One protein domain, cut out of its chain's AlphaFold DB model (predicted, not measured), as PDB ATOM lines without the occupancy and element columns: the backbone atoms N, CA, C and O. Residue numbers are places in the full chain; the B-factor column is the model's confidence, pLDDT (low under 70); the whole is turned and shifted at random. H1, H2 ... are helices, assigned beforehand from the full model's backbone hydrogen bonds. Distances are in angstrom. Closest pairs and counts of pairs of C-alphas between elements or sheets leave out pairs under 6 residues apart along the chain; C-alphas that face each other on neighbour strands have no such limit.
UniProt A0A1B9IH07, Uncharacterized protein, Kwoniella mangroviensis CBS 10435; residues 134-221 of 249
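What this domain is: This is residues 134 to 221 of the 249 residues of an uncharacterized protein of Kwoniella mangroviensis CBS 10435 (UniProt A0A1B9IH07). Two longer helices, H3 and H4, make a V at one end of an elongated, loose model, with the link of residues 197 to 199 at its point. Short H2 lies near the first residues of H3, short H1 lies far off towards the other end, and the unnamed stretch of residues 153 to 174 winds between H1 and H2. The printed part has 88 residues with four named helices, in the order H1, H2, H3, H4, and no named strand; the class is all helix, though named elements hold 41 of the 88 residues. The radius of gyration of the C-alphas is 15.3 A, and the spans are 50 by 26 by 22 A.

Where its parts are: H3 is residues 183 to 196, 19.6 A from first to last C-alpha, beginning at C-alpha 183 at (74.257, 84.259, 153.189). H4 is residues 200 to 213, 20.1 A long, ending at C-alpha 213 at (86.967, 88.516, 159.105). H2 is residues 175 to 180. H1 is residues 146 to 152, with C-alpha 146 at (45.807, 103.872, 152.613).

How they stand to each other: H3 and H4 touch, at a steep tilt of 46 degrees, opposite ways; their closest C-alphas, of Gly 196 and Val 203, are 4.5 A apart. H2 and H3 are close but not clearly touching, their closest C-alphas, of Ile 178 and Leu 186, being 7.8 A apart. Their tilt of 69 degrees is steep, only just short of about perpendicular, and they run opposite ways. H1 is apart from H2, H3 and H4, and H2 is apart from H4. In H1, H2, H3 and H4 every O i to N i+4 pair is within hydrogen-bond range.

The domain as a whole: The C-alphas farthest apart, of Glu 147 and Lys 220, are 50.9 A apart. The printed part has no cut. The link from H1 to H2 is long, with 22 residues; those from H2 to H3 and from H3 to H4 are tight. Mean pLDDT of the printed part is 84.0, with residues 139 to 143 and 218 to 221 under 70.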
ATOM      1  N   PRO A 134      69.092 107.938 151.262       75.19
ATOM      2  CA  PRO A 134      68.035 107.490 152.175       75.19
ATOM      3  C   PRO A 134      66.767 107.111 151.391       75.19
ATOM      4  O   PRO A 134      65.726 107.752 151.493       75.19
ATOM      5  N   LEU A 135      66.895 106.097 150.544       77.00
ATOM      6  CA  LEU A 135      65.854 105.538 149.710       77.00
ATOM      7  C   LEU A 135      65.092 104.510 150.534       77.00
ATOM      8  O   LEU A 135      65.673 103.701 151.264       77.00
ATOM      9  N   THR A 136      63.783 104.547 150.387       84.12
ATOM     10  CA  THR A 136      62.875 103.568 150.958       84.12
ATOM     11  C   THR A 136      62.230 102.773 149.838       84.12
ATOM     12  O   THR A 136      62.192 103.218 148.686       84.12
ATOM     13  N   TRP A 137      61.727 101.588 150.163       83.31
ATOM     14  CA  TRP A 137      60.890 100.847 149.236       83.31
ATOM     15  C   TRP A 137      59.625 101.651 148.963       83.31
ATOM     16  O   TRP A 137      58.855 101.962 149.871       83.31
ATOM     17  N   SER A 138      59.421 102.028 147.706       74.62
ATOM     18  CA  SER A 138      58.203 102.708 147.299       74.62
ATOM     19  C   SER A 138      57.169 101.684 146.875       74.62
ATOM     20  O   SER A 138      57.457 100.816 146.051       74.62
ATOM     21  N   ALA A 139      55.946 101.857 147.352       60.72
ATOM     22  CA  ALA A 139      54.814 101.168 146.770       60.72
ATOM     23  C   ALA A 139      54.626 101.636 145.312       60.72
ATOM     24  O   ALA A 139      54.855 102.810 144.995       60.72
ATOM     25  N   ASN A 140      54.252 100.722 144.417       60.31
ATOM     26  CA  ASN A 140      54.100 101.029 142.997       60.31
ATOM     27  C   ASN A 140      53.126 102.212 142.801       60.31
ATOM     28  O   ASN A 140      52.053 102.250 143.394       60.31
ATOM     29  N   LYS A 141      53.507 103.212 141.993       53.53
ATOM     30  CA  LYS A 141      52.883 104.558 141.962       53.53
ATOM     31  C   LYS A 141      51.425 104.618 141.470       53.53
ATOM     32  O   LYS A 141      50.879 105.714 141.346       53.53
ATOM     33  N   MET A 142      50.774 103.491 141.193       50.97
ATOM     34  CA  MET A 142      49.372 103.464 140.783       50.97
ATOM     35  C   MET A 142      48.454 103.190 141.978       50.97
ATOM     36  O   MET A 142      48.309 102.055 142.404       50.97
ATOM     37  N   LEU A 143      47.832 104.263 142.484       54.12
ATOM     38  CA  LEU A 143      46.543 104.268 143.197       54.12
ATOM     39  C   LEU A 143      46.349 103.200 144.286       54.12
ATOM     40  O   LEU A 143      45.288 102.591 144.371       54.12
ATOM     41  N   ILE A 144      47.343 103.004 145.145       70.19
ATOM     42  CA  ILE A 144      47.172 102.133 146.308       70.19
ATOM     43  C   ILE A 144      46.462 102.914 147.419       70.19
ATOM     44  O   ILE A 144      46.881 104.025 147.770       70.19
ATOM     45  N   THR A 145      45.381 102.351 147.951       78.81
ATOM     46  CA  THR A 145      44.615 102.920 149.069       78.81
ATOM     47  C   THR A 145      45.463 102.976 150.349       78.81
ATOM     48  O   THR A 145      46.466 102.274 150.485       78.81
ATOM     49  N   GLU A 146      45.086 103.809 151.327       80.62
ATOM     50  CA  GLU A 146      45.807 103.872 152.613       80.62
ATOM     51  C   GLU A 146      45.761 102.538 153.382       80.62
ATOM     52  O   GLU A 146      46.713 102.192 154.080       80.62
ATOM     53  N   GLU A 147      44.697 101.753 153.204       81.62
ATOM     54  CA  GLU A 147      44.553 100.412 153.780       81.62
ATOM     55  C   GLU A 147      45.562  99.426 153.178       81.62
ATOM     56  O   GLU A 147      46.227  98.677 153.895       81.62
ATOM     57  N   GLU A 148      45.746  99.465 151.861       78.50
ATOM     58  CA  GLU A 148      46.731  98.638 151.167       78.50
ATOM     59  C   GLU A 148      48.168  99.071 151.477       78.50
ATOM     60  O   GLU A 148      49.033  98.214 151.659       78.50
ATOM     61  N   LYS A 149      48.431 100.375 151.636       77.62
ATOM     62  CA  LYS A 149      49.726 100.852 152.152       77.62
ATOM     63  C   LYS A 149      49.980 100.357 153.573       77.62
ATOM     64  O   LYS A 149      51.089  99.929 153.875       77.62
ATOM     65  N   ALA A 150      48.974 100.394 154.448       79.88
ATOM     66  CA  ALA A 150      49.095  99.871 155.806       79.88
ATOM     67  C   ALA A 150      49.389  98.362 155.803       79.88
ATOM     68  O   ALA A 150      50.227  97.900 156.578       79.88
ATOM     69  N   LYS A 151      48.767  97.609 154.888       80.44
ATOM     70  CA  LYS A 151      49.065  96.188 154.678       80.44
ATOM     71  C   LYS A 151      50.490  95.971 154.165       80.44
ATOM     72  O   LYS A 151      51.185  95.138 154.731       80.44
ATOM     73  N   ALA A 152      50.944  96.747 153.181       78.44
ATOM     74  CA  ALA A 152      52.291  96.655 152.604       78.44
ATOM     75  C   ALA A 152      53.415  97.099 153.563       78.44
ATOM     76  O   ALA A 152      54.582  96.772 153.367       78.44
ATOM     77  N   ARG A 153      53.069  97.842 154.621       81.00
ATOM     78  CA  ARG A 153      53.967  98.168 155.741       81.00
ATOM     79  C   ARG A 153      54.018  97.075 156.807       81.00
ATOM     80  O   ARG A 153      54.862  97.142 157.697       81.00
ATOM     81  N   ASN A 154      53.107  96.101 156.773       80.00
ATOM     82  CA  ASN A 154      53.048  95.053 157.780       80.00
ATOM     83  C   ASN A 154      53.996  93.895 157.397       80.00
ATOM     84  O   ASN A 154      53.704  93.176 156.435       80.00
ATOM     85  N   PRO A 155      55.088  93.670 158.160       74.50
ATOM     86  CA  PRO A 155      56.079  92.625 157.876       74.50
ATOM     87  C   PRO A 155      55.506  91.207 157.937       74.50
ATOM     88  O   PRO A 155      56.047  90.297 157.326       74.50
ATOM     89  N   ILE A 156      54.426  90.989 158.694       78.50
ATOM     90  CA  ILE A 156      53.866  89.647 158.908       78.50
ATOM     91  C   ILE A 156      53.043  89.204 157.694       78.50
ATOM     92  O   ILE A 156      52.922  88.014 157.419       78.50
ATOM     93  N   THR A 157      52.446  90.158 156.979       75.12
ATOM     94  CA  THR A 157      51.482  89.878 155.905       75.12
ATOM     95  C   THR A 157      52.024  90.139 154.506       75.12
ATOM     96  O   THR A 157      51.323  89.854 153.536       75.12
ATOM     97  N   THR A 158      53.226  90.707 154.391       72.44
ATOM     98  CA  THR A 158      53.817  91.136 153.120       72.44
ATOM     99  C   THR A 158      54.966  90.204 152.761       72.44
ATOM    100  O   THR A 158      55.931  90.107 153.508       72.44
ATOM    101  N   LEU A 159      54.845  89.505 151.629       79.12
ATOM    102  CA  LEU A 159      55.934  88.699 151.054       79.12
ATOM    103  C   LEU A 159      56.850  89.532 150.137       79.12
ATOM    104  O   LEU A 159      57.926  89.079 149.754       79.12
ATOM    105  N   GLU A 160      56.409  90.743 149.792       85.50
ATOM    106  CA  GLU A 160      57.148  91.754 149.033       85.50
ATOM    107  C   GLU A 160      58.004  92.649 149.950       85.50
ATOM    108  O   GLU A 160      57.977  92.528 151.175       85.50
ATOM    109  N   ASN A 161      58.749  93.583 149.355       86.62
ATOM    110  CA  ASN A 161      59.500  94.575 150.118       86.62
ATOM    111  C   ASN A 161      58.562  95.467 150.950       86.62
ATOM    112  O   ASN A 161      57.569  95.991 150.440       86.62
ATOM    113  N   ILE A 162      58.910  95.697 152.218       86.50
ATOM    114  CA  ILE A 162      58.103  96.505 153.138       86.50
ATOM    115  C   ILE A 162      58.173  97.973 152.728       86.50
ATOM    116  O   ILE A 162      59.229  98.604 152.794       86.50
ATOM    117  N   VAL A 163      57.028  98.537 152.359       85.12
ATOM    118  CA  VAL A 163      56.914  99.932 151.919       85.12
ATOM    119  C   VAL A 163      57.394 100.895 153.011       85.12
ATOM    120  O   VAL A 163      57.147 100.687 154.196       85.12
ATOM    121  N   ASP A 164      58.074 101.970 152.606       83.75
ATOM    122  CA  ASP A 164      58.681 103.007 153.454       83.75
ATOM    123  C   ASP A 164      59.828 102.540 154.363       83.75
ATOM    124  O   ASP A 164      60.509 103.370 154.973       83.75
ATOM    125  N   ALA A 165      60.113 101.240 154.417       86.56
ATOM    126  CA  ALA A 165      61.324 100.742 155.046       86.56
ATOM    127  C   ALA A 165      62.543 101.019 154.155       86.56
ATOM    128  O   ALA A 165      62.445 101.173 152.934       86.56
ATOM    129  N   ARG A 166      63.718 101.122 154.776       87.50
ATOM    130  CA  ARG A 166      64.966 101.391 154.055       87.50
ATOM    131  C   ARG A 166      65.387 100.155 153.279       87.50
ATOM    132  O   ARG A 166      65.486  99.083 153.862       87.50
ATOM    133  N   TRP A 167      65.786 100.329 152.022       89.44
ATOM    134  CA  TRP A 167      66.346  99.212 151.254       89.44
ATOM    135  C   TRP A 167      67.634  98.660 151.879       89.44
ATOM    136  O   TRP A 167      67.987  97.515 151.643       89.44
ATOM    137  N   THR A 168      68.338  99.441 152.703       90.06
ATOM    138  CA  THR A 168      69.528  98.964 153.413       90.06
ATOM    139  C   THR A 168      69.208  98.086 154.622       90.06
ATOM    140  O   THR A 168      70.142  97.597 155.243       90.06
ATOM    141  N   ASP A 169      67.940  97.889 154.987       89.25
ATOM    142  CA  ASP A 169      67.522  97.004 156.074       89.25
ATOM    143  C   ASP A 169      67.016  95.673 155.499       89.25
ATOM    144  O   ASP A 169      65.898  95.629 154.980       89.25
ATOM    145  N   PRO A 170      67.787  94.574 155.599       89.62
ATOM    146  CA  PRO A 170      67.374  93.295 155.032       89.62
ATOM    147  C   PRO A 170      66.107  92.701 155.650       89.62
ATOM    148  O   PRO A 170      65.474  91.860 155.025       89.62
ATOM    149  N   SER A 171      65.691  93.141 156.845       87.12
ATOM    150  CA  SER A 171      64.413  92.699 157.427       87.12
ATOM    151  C   SER A 171      63.189  93.227 156.669       87.12
ATOM    152  O   SER A 171      62.077  92.749 156.882       87.12
ATOM    153  N   SER A 172      63.398  94.200 155.777       88.75
ATOM    154  CA  SER A 172      62.371  94.774 154.912       88.75
ATOM    155  C   SER A 172      62.288  94.147 153.524       88.75
ATOM    156  O   SER A 172      61.501  94.619 152.705       88.75
ATOM    157  N   TRP A 173      63.128  93.158 153.221       90.44
ATOM    158  CA  TRP A 173      63.241  92.595 151.880       90.44
ATOM    159  C   TRP A 173      62.208  91.503 151.625       90.44
ATOM    160  O   TRP A 173      61.818  90.779 152.541       90.44
ATOM    161  N   SER A 174      61.810  91.362 150.362       89.62
ATOM    162  CA  SER A 174      61.047  90.207 149.901       89.62
ATOM    163  C   SER A 174      61.853  88.917 150.055       89.62
ATOM    164  O   SER A 174      63.088  88.924 150.059       89.62
ATOM    165  N   ILE A 175      61.146  87.786 150.126       88.44
ATOM    166  CA  ILE A 175      61.784  86.462 150.195       88.44
ATOM    167  C   ILE A 175      62.669  86.228 148.966       88.44
ATOM    168  O   ILE A 175      63.813  85.811 149.112       88.44
ATOM    169  N   GLU A 176      62.184  86.589 147.776       87.56
ATOM    170  CA  GLU A 176      62.927  86.457 146.515       87.56
ATOM    171  C   GLU A 176      64.273  87.193 146.554       87.56
ATOM    172  O   GLU A 176      65.295  86.675 146.106       87.56
ATOM    173  N   LEU A 177      64.295  88.402 147.127       89.00
ATOM    174  CA  LEU A 177      65.522  89.177 147.257       89.00
ATOM    175  C   LEU A 177      66.469  88.556 148.291       89.00
ATOM    176  O   LEU A 177      67.676  88.540 148.074       89.00
ATOM    177  N   ILE A 178      65.943  88.026 149.399       91.69
ATOM    178  CA  ILE A 178      66.749  87.332 150.414       91.69
ATOM    179  C   ILE A 178      67.401  86.076 149.825       91.69
ATOM    180  O   ILE A 178      68.591  85.865 150.036       91.69
ATOM    181  N   GLU A 179      66.652  85.277 149.063       90.88
ATOM    182  CA  GLU A 179      67.144  84.045 148.431       90.88
ATOM    183  C   GLU A 179      68.198  84.312 147.347       90.88
ATOM    184  O   GLU A 179      69.096  83.498 147.137       90.88
ATOM    185  N   MET A 180      68.128  85.470 146.684       89.81
ATOM    186  CA  MET A 180      69.103  85.881 145.671       89.81
ATOM    187  C   MET A 180      70.469  86.262 146.267       89.81
ATOM    188  O   MET A 180      71.492  86.189 145.582       89.81
ATOM    189  N   ILE A 181      70.516  86.706 147.525       93.69
ATOM    190  CA  ILE A 181      71.737  87.237 148.139       93.69
ATOM    191  C   ILE A 181      72.482  86.134 148.900       93.69
ATOM    192  O   ILE A 181      71.902  85.495 149.776       93.69
ATOM    193  N   PRO A 182      73.797  85.939 148.663       93.94
ATOM    194  CA  PRO A 182      74.570  84.959 149.417       93.94
ATOM    195  C   PRO A 182      74.549  85.234 150.928       93.94
ATOM    196  O   PRO A 182      74.713  86.377 151.370       93.94
ATOM    197  N   GLU A 183      74.432  84.173 151.730       94.38
ATOM    198  CA  GLU A 183      74.257  84.259 153.189       94.38
ATOM    199  C   GLU A 183      75.337  85.101 153.886       94.38
ATOM    200  O   GLU A 183      75.028  85.890 154.780       94.38
ATOM    201  N   ALA A 184      76.597  84.990 153.453       95.19
ATOM    202  CA  ALA A 184      77.706  85.769 154.007       95.19
ATOM    203  C   ALA A 184      77.486  87.284 153.847       95.19
ATOM    204  O   ALA A 184      77.697  88.056 154.785       95.19
ATOM    205  N   TYR A 185      76.995  87.715 152.683       95.88
ATOM    206  CA  TYR A 185      76.710  89.122 152.403       95.88
ATOM    207  C   TYR A 185      75.521  89.617 153.227       95.88
ATOM    208  O   TYR A 185      75.587  90.708 153.801       95.88
ATOM    209  N   LEU A 186      74.470  88.800 153.344       94.75
ATOM    210  CA  LEU A 186      73.303  89.103 154.171       94.75
ATOM    211  C   LEU A 186      73.693  89.253 155.649       94.75
ATOM    212  O   LEU A 186      73.343  90.244 156.297       94.75
ATOM    213  N   PHE A 187      74.480  88.310 156.173       95.00
ATOM    214  CA  PHE A 187      74.994  88.347 157.540       95.00
ATOM    215  C   PHE A 187      75.842  89.599 157.797       95.00
ATOM    216  O   PHE A 187      75.610  90.314 158.781       95.00
ATOM    217  N   ALA A 188      76.797  89.893 156.909       95.75
ATOM    218  CA  ALA A 188      77.656  91.066 157.025       95.75
ATOM    219  C   ALA A 188      76.843  92.364 157.000       95.75
ATOM    220  O   ALA A 188      77.079  93.253 157.816       95.75
ATOM    221  N   MET A 189      75.848  92.460 156.118       94.19
ATOM    222  CA  MET A 189      74.978  93.628 156.012       94.19
ATOM    223  C   MET A 189      74.098  93.824 157.250       94.19
ATOM    224  O   MET A 189      74.006  94.943 157.757       94.19
ATOM    225  N   LEU A 190      73.481  92.763 157.779       93.94
ATOM    226  CA  LEU A 190      72.671  92.828 159.002       93.94
ATOM    227  C   LEU A 190      73.491  93.337 160.192       93.94
ATOM    228  O   LEU A 190      73.075  94.240 160.925       93.94
ATOM    229  N   ARG A 191      74.692  92.781 160.374       94.62
ATOM    230  CA  ARG A 191      75.624  93.191 161.429       94.62
ATOM    231  C   ARG A 191      76.088  94.632 161.232       94.62
ATOM    232  O   ARG A 191      76.041  95.416 162.179       94.62
ATOM    233  N   ALA A 192      76.482  94.996 160.016       94.00
ATOM    234  CA  ALA A 192      76.940  96.340 159.697       94.00
ATOM    235  C   ALA A 192      75.857  97.401 159.938       94.00
ATOM    236  O   ALA A 192      76.144  98.418 160.564       94.00
ATOM    237  N   ASN A 193      74.606  97.148 159.540       91.12
ATOM    238  CA  ASN A 193      73.484  98.053 159.811       91.12
ATOM    239  C   ASN A 193      73.211  98.214 161.308       91.12
ATOM    240  O   ASN A 193      72.997  99.330 161.778       91.12
ATOM    241  N   LYS A 194      73.281  97.126 162.087       90.50
ATOM    242  CA  LYS A 194      73.085  97.186 163.543       90.50
ATOM    243  C   LYS A 194      74.113  98.085 164.242       90.50
ATOM    244  O   LYS A 194      73.783  98.716 165.241       90.50
ATOM    245  N   HIS A 195      75.346  98.131 163.737       86.31
ATOM    246  CA  HIS A 195      76.426  98.935 164.315       86.31
ATOM    247  C   HIS A 195      76.522 100.351 163.724       86.31
ATOM    248  O   HIS A 195      76.786 101.299 164.460       86.31
ATOM    249  N   GLY A 196      76.315 100.505 162.415       85.38
ATOM    250  CA  GLY A 196      76.410 101.783 161.702       85.38
ATOM    251  C   GLY A 196      75.136 102.630 161.759       85.38
ATOM    252  O   GLY A 196      75.194 103.845 161.566       85.38
ATOM    253  N   GLY A 197      73.986 102.023 162.064       84.94
ATOM    254  CA  GLY A 197      72.706 102.715 162.169       84.94
ATOM    255  C   GLY A 197      72.325 103.406 160.860       84.94
ATOM    256  O   GLY A 197      72.140 102.764 159.832       84.94
ATOM    257  N   THR A 198      72.185 104.733 160.899       84.38
ATOM    258  CA  THR A 198      71.789 105.533 159.731       84.38
ATOM    259  C   THR A 198      72.962 106.090 158.927       84.38
ATOM    260  O   THR A 198      72.727 106.800 157.954       84.38
ATOM    261  N   ASP A 199      74.195 105.831 159.357       90.56
ATOM    262  CA  ASP A 199      75.415 106.376 158.768       90.56
ATOM    263  C   ASP A 199      75.954 105.421 157.693       90.56
ATOM    264  O   ASP A 199      76.526 104.372 157.997       90.56
ATOM    265  N   ALA A 200      75.736 105.782 156.427       91.50
ATOM    266  CA  ALA A 200      76.067 104.949 155.273       91.50
ATOM    267  C   ALA A 200      77.562 104.594 155.192       91.50
ATOM    268  O   ALA A 200      77.911 103.474 154.809       91.50
ATOM    269  N   GLU A 201      78.451 105.509 155.592       93.00
ATOM    270  CA  GLU A 201      79.895 105.262 155.593       93.00
ATOM    271  C   GLU A 201      80.262 104.205 156.633       93.00
ATOM    272  O   GLU A 201      80.925 103.219 156.305       93.00
ATOM    273  N   LYS A 202      79.741 104.340 157.860       94.25
ATOM    274  CA  LYS A 202      79.969 103.348 158.922       94.25
ATOM    275  C   LYS A 202      79.399 101.981 158.575       94.25
ATOM    276  O   LYS A 202      80.034 100.971 158.877       94.25
ATOM    277  N   VAL A 203      78.222 101.931 157.948       94.06
ATOM    278  CA  VAL A 203      77.634 100.666 157.483       94.06
ATOM    279  C   VAL A 203      78.536 100.024 156.427       94.06
ATOM    280  O   VAL A 203      78.860  98.844 156.533       94.06
ATOM    281  N   ALA A 204      79.012 100.779 155.441       95.69
ATOM    282  CA  ALA A 204      79.886 100.227 154.412       95.69
ATOM    283  C   ALA A 204      81.251  99.765 154.952       95.69
ATOM    284  O   ALA A 204      81.751  98.713 154.547       95.69
ATOM    285  N   ASP A 205      81.858 100.523 155.864       95.25
ATOM    286  CA  ASP A 205      83.137 100.164 156.482       95.25
ATOM    287  C   ASP A 205      82.998  98.939 157.391       95.25
ATOM    288  O   ASP A 205      83.805  98.009 157.305       95.25
ATOM    289  N   GLY A 206      81.930  98.892 158.195       95.81
ATOM    290  CA  GLY A 206      81.582  97.731 159.011       95.81
ATOM    291  C   GLY A 206      81.347  96.484 158.160       95.81
ATOM    292  O   GLY A 206      81.880  95.421 158.471       95.81
ATOM    293  N   PHE A 207      80.631  96.622 157.040       96.19
ATOM    294  CA  PHE A 207      80.422  95.537 156.081       96.19
ATOM    295  C   PHE A 207      81.756  94.989 155.557       96.19
ATOM    296  O   PHE A 207      82.004  93.786 155.631       96.19
ATOM    297  N   VAL A 208      82.656  95.860 155.085       96.06
ATOM    298  CA  VAL A 208      83.977  95.445 154.578       96.06
ATOM    299  C   VAL A 208      84.795  94.742 155.657       96.06
ATOM    300  O   VAL A 208      85.470  93.758 155.355       96.06
ATOM    301  N   GLN A 209      84.761  95.238 156.893       95.62
ATOM    302  CA  GLN A 209      85.486  94.628 158.003       95.62
ATOM    303  C   GLN A 209      84.983  93.208 158.288       95.62
ATOM    304  O   GLN A 209      85.789  92.286 158.377       95.62
ATOM    305  N   ILE A 210      83.666  93.007 158.336       95.94
ATOM    306  CA  ILE A 210      83.074  91.684 158.576       95.94
ATOM    307  C   ILE A 210      83.404  90.721 157.431       95.94
ATOM    308  O   ILE A 210      83.824  89.593 157.676       95.94
ATOM    309  N   MET A 211      83.307  91.170 156.175       95.81
ATOM    310  CA  MET A 211      83.690  90.351 155.017       95.81
ATOM    311  C   MET A 211      85.168  89.931 155.060       95.81
ATOM    312  O   MET A 211      85.507  88.826 154.640       95.81
ATOM    313  N   LYS A 212      86.063  90.779 155.589       93.94
ATOM    314  CA  LYS A 212      87.474  90.414 155.816       93.94
ATOM    315  C   LYS A 212      87.625  89.345 156.886       93.94
ATOM    316  O   LYS A 212      88.391  88.409 156.684       93.94
ATOM    317  N   GLU A 213      86.910  89.475 157.996       93.94
ATOM    318  CA  GLU A 213      86.967  88.516 159.105       93.94
ATOM    319  C   GLU A 213      86.420  87.138 158.718       93.94
ATOM    320  O   GLU A 213      86.946  86.126 159.173       93.94
ATOM    321  N   MET A 214      85.431  87.086 157.823       92.25
ATOM    322  CA  MET A 214      84.910  85.828 157.271       92.25
ATOM    323  C   MET A 214      85.817  85.201 156.199       92.25
ATOM    324  O   MET A 214      85.566  84.081 155.773       92.25
ATOM    325  N   GLY A 215      86.874  85.892 155.755       88.50
ATOM    326  CA  GLY A 215      87.766  85.418 154.688       88.50
ATOM    327  C   GLY A 215      87.241  85.634 153.263       88.50
ATOM    328  O   GLY A 215      87.959  85.351 152.306       88.50
ATOM    329  N   GLU A 216      86.046  86.207 153.116       80.81
ATOM    330  CA  GLU A 216      85.396  86.499 151.829       80.81
ATOM    331  C   GLU A 216      85.997  87.731 151.132       80.81
ATOM    332  O   GLU A 216      85.897  87.935 149.922       80.81
ATOM    333  N   TYR A 217      86.699  88.582 151.882       75.31
ATOM    334  CA  TYR A 217      87.432  89.700 151.302       75.31
ATOM    335  C   TYR A 217      88.826  89.266 150.838       75.31
ATOM    336  O   TYR A 217      89.827  89.433 151.542       75.31
ATOM    337  N   THR A 218      88.936  88.762 149.610       63.38
ATOM    338  CA  THR A 218      90.258  88.504 149.029       63.38
ATOM    339  C   THR A 218      90.846  89.782 148.421       63.38
ATOM    340  O   THR A 218      90.368  90.333 147.426       63.38
ATOM    341  N   ALA A 219      91.973  90.242 148.974       50.38
ATOM    342  CA  ALA A 219      92.762  91.342 148.411       50.38
ATOM    343  C   ALA A 219      93.305  91.038 146.993       50.38
ATOM    344  O   ALA A 219      93.882  91.900 146.348       50.38
ATOM    345  N   LYS A 220      93.130  89.825 146.454       45.94
ATOM    346  CA  LYS A 220      93.543  89.482 145.082       45.94
ATOM    347  C   LYS A 220      92.582  89.991 143.998       45.94
ATOM    348  O   LYS A 220      92.967  90.028 142.836       45.94
ATOM    349  N   SER A 221      91.399  90.488 144.363       46.06
ATOM    350  CA  SER A 221      90.500  91.238 143.463       46.06
ATOM    351  C   SER A 221      90.990  92.674 143.154       46.06
ATOM    352  O   SER A 221      90.295  93.456 142.505       46.06
TER     353      SER A 221